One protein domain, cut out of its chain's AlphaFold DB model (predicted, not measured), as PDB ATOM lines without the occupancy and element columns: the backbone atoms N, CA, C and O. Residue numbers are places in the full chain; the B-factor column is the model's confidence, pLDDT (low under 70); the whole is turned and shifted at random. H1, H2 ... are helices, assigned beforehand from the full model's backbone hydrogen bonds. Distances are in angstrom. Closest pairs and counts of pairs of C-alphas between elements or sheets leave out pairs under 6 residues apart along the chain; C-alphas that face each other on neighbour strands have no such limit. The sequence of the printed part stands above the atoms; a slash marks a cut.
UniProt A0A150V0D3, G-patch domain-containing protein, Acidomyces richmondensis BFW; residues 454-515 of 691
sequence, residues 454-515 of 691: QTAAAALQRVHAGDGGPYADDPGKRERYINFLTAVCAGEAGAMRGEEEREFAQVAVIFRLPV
ATOM      1  N   GLN A 454      29.722 -23.251 124.242       85.25
ATOM      2  CA  GLN A 454      30.599 -24.429 124.206       85.25
ATOM      3  C   GLN A 454      30.089 -25.582 125.093       85.25
ATOM      4  O   GLN A 454      30.312 -26.748 124.778       85.25
ATOM      5  N   THR A 455      29.404 -25.272 126.200       86.19
ATOM      6  CA  THR A 455      28.766 -26.273 127.071       86.19
ATOM      7  C   THR A 455      27.548 -26.877 126.382       86.19
ATOM      8  O   THR A 455      27.404 -28.098 126.372       86.19
ATOM      9  N   ALA A 456      26.713 -26.042 125.755       87.56
ATOM     10  CA  ALA A 456      25.547 -26.506 125.008       87.56
ATOM     11  C   ALA A 456      25.944 -27.408 123.823       87.56
ATOM     12  O   ALA A 456      25.359 -28.476 123.642       87.56
ATOM     13  N   ALA A 457      27.013 -27.057 123.098       87.81
ATOM     14  CA  ALA A 457      27.532 -27.865 121.994       87.81
ATOM     15  C   ALA A 457      28.028 -29.248 122.460       87.81
ATOM     16  O   ALA A 457      27.727 -30.261 121.827       87.81
ATOM     17  N   ALA A 458      28.739 -29.311 123.592       86.69
ATOM     18  CA  ALA A 458      29.191 -30.573 124.182       86.69
ATOM     19  C   ALA A 458      28.019 -31.449 124.674       86.69
ATOM     20  O   ALA A 458      28.061 -32.673 124.537       86.69
ATOM     21  N   ALA A 459      26.958 -30.833 125.207       87.00
ATOM     22  CA  ALA A 459      25.745 -31.538 125.616       87.00
ATOM     23  C   ALA A 459      24.970 -32.103 124.408       87.00
ATOM     24  O   ALA A 459      24.615 -33.284 124.421       87.00
ATOM     25  N   LEU A 460      24.785 -31.323 123.332       88.31
ATOM     26  CA  LEU A 460      24.162 -31.787 122.080       88.31
ATOM     27  C   LEU A 460      24.892 -32.991 121.484       88.31
ATOM     28  O   LEU A 460      24.259 -33.988 121.144       88.31
ATOM     29  N   GLN A 461      26.226 -32.934 121.419       85.50
ATOM     30  CA  GLN A 461      27.040 -34.040 120.906       85.50
ATOM     31  C   GLN A 461      26.797 -35.351 121.670       85.50
ATOM     32  O   GLN A 461      26.796 -36.409 121.049       85.50
ATOM     33  N   ARG A 462      26.527 -35.303 122.983       79.31
ATOM     34  CA  ARG A 462      26.151 -36.498 123.761       79.31
ATOM     35  C   ARG A 462      24.736 -36.981 123.488       79.31
ATOM     36  O   ARG A 462      24.547 -38.183 123.344       79.31
ATOM     37  N   VAL A 463      23.760 -36.080 123.369       82.75
ATOM     38  CA  VAL A 463      22.379 -36.461 123.015       82.75
ATOM     39  C   VAL A 463      22.338 -37.132 121.634       82.75
ATOM     40  O   VAL A 463      21.626 -38.112 121.447       82.75
ATOM     41  N   HIS A 464      23.165 -36.667 120.693       79.44
ATOM     42  CA  HIS A 464      23.293 -37.244 119.352       79.44
ATOM     43  C   HIS A 464      24.131 -38.541 119.312       79.44
ATOM     44  O   HIS A 464      24.020 -39.298 118.351       79.44
ATOM     45  N   ALA A 465      24.954 -38.822 120.330       77.00
ATOM     46  CA  ALA A 465      25.819 -40.009 120.378       77.00
ATOM     47  C   ALA A 465      25.092 -41.313 120.765       77.00
ATOM     48  O   ALA A 465      25.701 -42.379 120.730       77.00
ATOM     49  N   GLY A 466      23.810 -41.253 121.141       62.41
ATOM     50  CA  GLY A 466      22.984 -42.428 121.456       62.41
ATOM     51  C   GLY A 466      23.141 -42.996 122.875       62.41
ATOM     52  O   GLY A 466      22.270 -43.745 123.313       62.41
ATOM     53  N   ASP A 467      24.177 -42.598 123.620       62.09
ATOM     54  CA  ASP A 467      24.396 -42.958 125.032       62.09
ATOM     55  C   ASP A 467      23.361 -42.289 125.965       62.09
ATOM     56  O   ASP A 467      23.669 -41.313 126.651       62.09
ATOM     57  N   GLY A 468      22.128 -42.812 125.992       68.56
ATOM     58  CA  GLY A 468      21.148 -42.620 127.075       68.56
ATOM     59  C   GLY A 468      21.003 -41.181 127.588       68.56
ATOM     60  O   GLY A 468      21.124 -40.945 128.790       68.56
ATOM     61  N   GLY A 469      20.818 -40.218 126.679       76.62
ATOM     62  CA  GLY A 469      20.812 -38.791 127.014       76.62
ATOM     63  C   GLY A 469      19.696 -38.370 127.992       76.62
ATOM     64  O   GLY A 469      18.746 -39.124 128.208       76.62
ATOM     65  N   PRO A 470      19.780 -37.151 128.565       85.38
ATOM     66  CA  PRO A 470      18.763 -36.624 129.475       85.38
ATOM     67  C   PRO A 470      17.342 -36.724 128.913       85.38
ATOM     68  O   PRO A 470      17.130 -36.517 127.718       85.38
ATOM     69  N   TYR A 471      16.380 -36.997 129.799       88.81
ATOM     70  CA  TYR A 471      14.965 -37.189 129.462       88.81
ATOM     71  C   TYR A 471      14.724 -38.359 128.486       88.81
ATOM     72  O   TYR A 471      13.910 -38.269 127.574       88.81
ATOM     73  N   ALA A 472      15.429 -39.480 128.670       84.00
ATOM     74  CA  ALA A 472      15.198 -40.699 127.891       84.00
ATOM     75  C   ALA A 472      13.741 -41.202 127.980       84.00
ATOM     76  O   ALA A 472      13.210 -41.683 126.980       84.00
ATOM     77  N   ASP A 473      13.104 -41.036 129.145       87.31
ATOM     78  CA  ASP A 473      11.729 -41.468 129.432       87.31
ATOM     79  C   ASP A 473      10.645 -40.497 128.909       87.31
ATOM     80  O   ASP A 473       9.487 -40.886 128.776       87.31
ATOM     81  N   ASP A 474      11.005 -39.246 128.588       89.50
ATOM     82  CA  ASP A 474      10.104 -38.224 128.031       89.50
ATOM     83  C   ASP A 474      10.690 -37.659 126.721       89.50
ATOM     84  O   ASP A 474      11.479 -36.702 126.744       89.50
ATOM     85  N   PRO A 475      10.307 -38.212 125.551       87.69
ATOM     86  CA  PRO A 475      10.820 -37.743 124.269       87.69
ATOM     87  C   PRO A 475      10.425 -36.289 123.972       87.69
ATOM     88  O   PRO A 475      11.202 -35.579 123.336       87.69
ATOM     89  N   GLY A 476       9.280 -35.812 124.474       90.12
ATOM     90  CA  GLY A 476       8.824 -34.439 124.264       90.12
ATOM     91  C   GLY A 476       9.660 -33.426 125.047       90.12
ATOM     92  O   GLY A 476      10.040 -32.384 124.506       90.12
ATOM     93  N   LYS A 477      10.010 -33.726 126.305       90.75
ATOM     94  CA  LYS A 477      10.948 -32.900 127.085       90.75
ATOM     95  C   LYS A 477      12.373 -32.999 126.545       90.75
ATOM     96  O   LYS A 477      13.077 -31.990 126.520       90.75
ATOM     97  N   ARG A 478      12.780 -34.159 126.017       90.06
ATOM     98  CA  ARG A 478      14.059 -34.322 125.307       90.06
ATOM     99  C   ARG A 478      14.151 -33.451 124.053       90.06
ATOM    100  O   ARG A 478      15.190 -32.841 123.824       90.06
ATOM    101  N   GLU A 479      13.083 -33.346 123.266       90.31
ATOM    102  CA  GLU A 479      13.029 -32.457 122.094       90.31
ATOM    103  C   GLU A 479      13.088 -30.977 122.494       90.31
ATOM    104  O   GLU A 479      13.875 -30.223 121.918       90.31
ATOM    105  N   ARG A 480      12.364 -30.557 123.545       90.69
ATOM    106  CA  ARG A 480      12.491 -29.193 124.101       90.69
ATOM    107  C   ARG A 480      13.910 -28.905 124.608       90.69
ATOM    108  O   ARG A 480      14.444 -27.834 124.326       90.69
ATOM    109  N   TYR A 481      14.552 -29.871 125.265       90.62
ATOM    110  CA  TYR A 481      15.947 -29.776 125.706       90.62
ATOM    111  C   TYR A 481      16.922 -29.619 124.528       90.62
ATOM    112  O   TYR A 481      17.765 -28.725 124.558       90.62
ATOM    113  N   ILE A 482      16.782 -30.417 123.461       90.25
ATOM    114  CA  ILE A 482      17.590 -30.282 122.234       90.25
ATOM    115  C   ILE A 482      17.408 -28.885 121.625       90.25
ATOM    116  O   ILE A 482      18.403 -28.212 121.358       90.25
ATOM    117  N   ASN A 483      16.162 -28.425 121.470       90.56
ATOM    118  CA  ASN A 483      15.842 -27.115 120.892       90.56
ATOM    119  C   ASN A 483      16.406 -25.949 121.724       90.56
ATOM    120  O   ASN A 483      16.916 -24.974 121.176       90.56
ATOM    121  N   PHE A 484      16.365 -26.053 123.055       90.38
ATOM    122  CA  PHE A 484      17.007 -25.087 123.949       90.38
ATOM    123  C   PHE A 484      18.528 -25.043 123.735       90.38
ATOM    124  O   PHE A 484      19.104 -23.964 123.586       90.38
ATOM    125  N   LEU A 485      19.194 -26.202 123.668       90.94
ATOM    126  CA  LEU A 485      20.640 -26.244 123.440       90.94
ATOM    127  C   LEU A 485      21.030 -25.716 122.053       90.94
ATOM    128  O   LEU A 485      22.048 -25.032 121.946       90.94
ATOM    129  N   THR A 486      20.253 -25.993 120.999       90.44
ATOM    130  CA  THR A 486      20.539 -25.459 119.655       90.44
ATOM    131  C   THR A 486      20.368 -23.943 119.602       90.44
ATOM    132  O   THR A 486      21.240 -23.279 119.043       90.44
ATOM    133  N   ALA A 487      19.347 -23.378 120.257       88.62
ATOM    134  CA  ALA A 487      19.184 -21.928 120.392       88.62
ATOM    135  C   ALA A 487      20.365 -21.279 121.145       88.62
ATOM    136  O   ALA A 487      20.925 -20.282 120.688       88.62
ATOM    137  N   VAL A 488      20.822 -21.886 122.249       88.06
ATOM    138  CA  VAL A 488      22.014 -21.421 122.987       88.06
ATOM    139  C   VAL A 488      23.290 -21.525 122.139       88.06
ATOM    140  O   VAL A 488      24.125 -20.623 122.187       88.06
ATOM    141  N   CYS A 489      23.447 -22.569 121.319       85.38
ATOM    142  CA  CYS A 489      24.563 -22.675 120.372       85.38
ATOM    143  C   CYS A 489      24.501 -21.651 119.228       85.38
ATOM    144  O   CYS A 489      25.553 -21.195 118.785       85.38
ATOM    145  N   ALA A 490      23.303 -21.287 118.762       83.62
ATOM    146  CA  ALA A 490      23.094 -20.256 117.744       83.62
ATOM    147  C   ALA A 490      23.289 -18.823 118.282       83.62
ATOM    148  O   ALA A 490      23.485 -17.894 117.502       83.62
ATOM    149  N   GLY A 491      23.247 -18.639 119.606       76.44
ATOM    150  CA  GLY A 491      23.222 -17.323 120.254       76.44
ATOM    151  C   GLY A 491      21.817 -16.723 120.384       76.44
ATOM    152  O   GLY A 491      21.668 -15.652 120.962       76.44
ATOM    153  N   GLU A 492      20.781 -17.433 119.930       68.81
ATOM    154  CA  GLU A 492      19.359 -17.056 120.004       68.81
ATOM    155  C   GLU A 492      18.718 -17.450 121.352       68.81
ATOM    156  O   GLU A 492      17.538 -17.794 121.453       68.81
ATOM    157  N   ALA A 493      19.514 -17.415 122.422       58.28
ATOM    158  CA  ALA A 493      19.048 -17.671 123.776       58.28
ATOM    159  C   ALA A 493      18.110 -16.528 124.213       58.28
ATOM    160  O   ALA A 493      18.556 -15.396 124.398       58.28
ATOM    161  N   GLY A 494      16.814 -16.847 124.317       53.41
ATOM    162  CA  GLY A 494      15.713 -15.898 124.528       53.41
ATOM    163  C   GLY A 494      14.477 -16.133 123.639       53.41
ATOM    164  O   GLY A 494      13.475 -15.441 123.812       53.41
ATOM    165  N   ALA A 495      14.531 -17.079 122.686       49.59
ATOM    166  CA  ALA A 495      13.402 -17.422 121.808       49.59
ATOM    167  C   ALA A 495      12.367 -18.380 122.443       49.59
ATOM    168  O   ALA A 495      11.178 -18.284 122.140       49.59
ATOM    169  N   MET A 496      12.797 -19.278 123.336       54.31
ATOM    170  CA  MET A 496      11.906 -19.892 124.328       54.31
ATOM    171  C   MET A 496      11.910 -19.056 125.614       54.31
ATOM    172  O   MET A 496      12.723 -18.145 125.782       54.31
ATOM    173  N   ARG A 497      10.926 -19.319 126.479       55.38
ATOM    174  CA  ARG A 497      10.801 -18.678 127.787       55.38
ATOM    175  C   ARG A 497       9.998 -19.571 128.725       55.38
ATOM    176  O   ARG A 497       8.786 -19.693 128.558       55.38
ATOM    177  N   GLY A 498      10.649 -20.183 129.710       65.94
ATOM    178  CA  GLY A 498       9.974 -21.099 130.633       65.94
ATOM    179  C   GLY A 498      10.852 -21.576 131.783       65.94
ATOM    180  O   GLY A 498      12.072 -21.441 131.764       65.94
ATOM    181  N   GLU A 499      10.230 -22.156 132.807       69.31
ATOM    182  CA  GLU A 499      10.943 -22.616 134.007       69.31
ATOM    183  C   GLU A 499      11.902 -23.779 133.701       69.31
ATOM    184  O   GLU A 499      13.003 -23.844 134.259       69.31
ATOM    185  N   GLU A 500      11.541 -24.620 132.722       81.00
ATOM    186  CA  GLU A 500      12.368 -25.718 132.208       81.00
ATOM    187  C   GLU A 500      13.755 -25.265 131.725       81.00
ATOM    188  O   GLU A 500      14.710 -26.026 131.832       81.00
ATOM    189  N   GLU A 501      13.924 -24.025 131.253       82.81
ATOM    190  CA  GLU A 501      15.213 -23.528 130.743       82.81
ATOM    191  C   GLU A 501      16.314 -23.564 131.812       82.81
ATOM    192  O   GLU A 501      17.489 -23.792 131.513       82.81
ATOM    193  N   ARG A 502      15.941 -23.396 133.087       83.19
ATOM    194  CA  ARG A 502      16.870 -23.499 134.222       83.19
ATOM    195  C   ARG A 502      17.250 -24.934 134.532       83.19
ATOM    196  O   ARG A 502      18.391 -25.183 134.918       83.19
ATOM    197  N   GLU A 503      16.314 -25.863 134.385       87.56
ATOM    198  CA  GLU A 503      16.568 -27.297 134.509       87.56
ATOM    199  C   GLU A 503      17.484 -27.754 133.366       87.56
ATOM    200  O   GLU A 503      18.544 -28.329 133.609       87.56
ATOM    201  N   PHE A 504      17.154 -27.375 132.127       91.44
ATOM    202  CA  PHE A 504      17.951 -27.622 130.929       91.44
ATOM    203  C   PHE A 504      19.375 -27.069 131.048       91.44
ATOM    204  O   PHE A 504      20.325 -27.793 130.761       91.44
ATOM    205  N   ALA A 505      19.567 -25.839 131.531       89.00
ATOM    206  CA  ALA A 505      20.906 -25.282 131.728       89.00
ATOM    207  C   ALA A 505      21.720 -26.016 132.808       89.00
ATOM    208  O   ALA A 505      22.909 -26.277 132.611       89.00
ATOM    209  N   GLN A 506      21.096 -26.396 133.930       86.62
ATOM    210  CA  GLN A 506      21.758 -27.184 134.978       86.62
ATOM    211  C   GLN A 506      22.155 -28.575 134.465       86.62
ATOM    212  O   GLN A 506      23.296 -29.004 134.649       86.62
ATOM    213  N   VAL A 507      21.253 -29.250 133.750       88.38
ATOM    214  CA  VAL A 507      21.506 -30.550 133.116       88.38
ATOM    215  C   VAL A 507      22.610 -30.444 132.057       88.38
ATOM    216  O   VAL A 507      23.526 -31.264 132.057       88.38
ATOM    217  N   ALA A 508      22.627 -29.397 131.231       87.69
ATOM    218  CA  ALA A 508      23.687 -29.169 130.243       87.69
ATOM    219  C   ALA A 508      25.082 -29.019 130.881       87.69
ATOM    220  O   ALA A 508      26.070 -29.528 130.348       87.69
ATOM    221  N   VAL A 509      25.171 -28.363 132.045       85.94
ATOM    222  CA  VAL A 509      26.420 -28.255 132.821       85.94
ATOM    223  C   VAL A 509      26.845 -29.612 133.393       85.94
ATOM    224  O   VAL A 509      28.027 -29.949 133.320       85.94
ATOM    225  N   ILE A 510      25.904 -30.410 133.911       83.75
ATOM    226  CA  ILE A 510      26.170 -31.754 134.457       83.75
ATOM    227  C   ILE A 510      26.663 -32.713 133.359       83.75
ATOM    228  O   ILE A 510      27.648 -33.426 133.557       83.75
ATOM    229  N   PHE A 511      26.034 -32.697 132.182       76.00
ATOM    230  CA  PHE A 511      26.345 -33.601 131.066       76.00
ATOM    231  C   PHE A 511      27.507 -33.117 130.169       76.00
ATOM    232  O   PHE A 511      27.821 -33.751 129.163       76.00
ATOM    233  N   ARG A 512      28.206 -32.033 130.534       70.31
ATOM    234  CA  ARG A 512      29.278 -31.405 129.730       70.31
ATOM    235  C   ARG A 512      30.489 -32.307 129.425       70.31
ATOM    236  O   ARG A 512      31.194 -32.061 128.450       70.31
ATOM    237  N   LEU A 513      30.800 -33.292 130.273       54.31
ATOM    238  CA  LEU A 513      32.107 -33.978 130.307       54.31
ATOM    239  C   LEU A 513      31.984 -35.510 130.451       54.31
ATOM    240  O   LEU A 513      30.937 -36.006 130.863       54.31
ATOM    241  N   PRO A 514      33.031 -36.297 130.119       52.25
ATOM    242  CA  PRO A 514      32.978 -37.752 130.231       52.25
ATOM    243  C   PRO A 514      32.935 -38.214 131.692       52.25
ATOM    244  O   PRO A 514      33.904 -38.042 132.435       52.25
ATOM    245  N   VAL A 515      31.856 -38.901 132.077       53.19
ATOM    246  CA  VAL A 515      31.752 -39.600 133.374       53.19
ATOM    247  C   VAL A 515      32.892 -40.622 133.538       53.19
ATOM    248  O   VAL A 515      33.432 -40.773 134.628       53.19
TER     249      VAL A 515
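This is residues 454 to 515 of the 691 residues of the protein "G-patch domain-containing protein" of Acidomyces richmondensis BFW (UniProt A0A150V0D3). The longest helix, H2, and H1 form a helical hairpin, and H3 crosses one face of this pair. The 62 printed residues hold three named helices, H1, H2, H3 in chain order, and no named strand: all helix, with crossed packing, no touching pair being at a shallow tilt. It is compact, with a radius of gyration of the C-alphas of 10.7 A, and spans 29 by 25 by 17 A.

H2, residues 475 to 490, is 22.3 A long from C-alpha 475 at (10.820, -37.743, 124.269). H1 is residues 454 to 464, 15.5 A. H3, residues 500 to 510, 15.2 A, ends at C-alpha 510 (26.170, -31.754, 134.457).

H2 touches H1 with residues 482 to 489 alone, opposite ways at a steep tilt of 36 degrees, only just past shallow; the closest C-alphas, Ala 456 and Leu 485, are 5.2 A apart. H2 only just touches H3, with 3 pairs of C-alphas within 8 A, through its residues 481 to 484 alone; they are about perpendicular at 76 degrees, closest C-alphas Tyr 481 and Phe 504, 6.0 A. H1 touches H3 about perpendicular at 90 degrees, closest C-alphas Ala 459 and Ala 508, 5.6 A. In H1, H2 and H3 every O i to N i+4 pair is within hydrogen-bond range.

The farthest C-alphas, Ala 495 and Val 515, are 31.0 A apart. The printed part has no cut, and both links are short. pLDDT is under 70 at residues 466 to 468, 492 to 499 and 513 to 515.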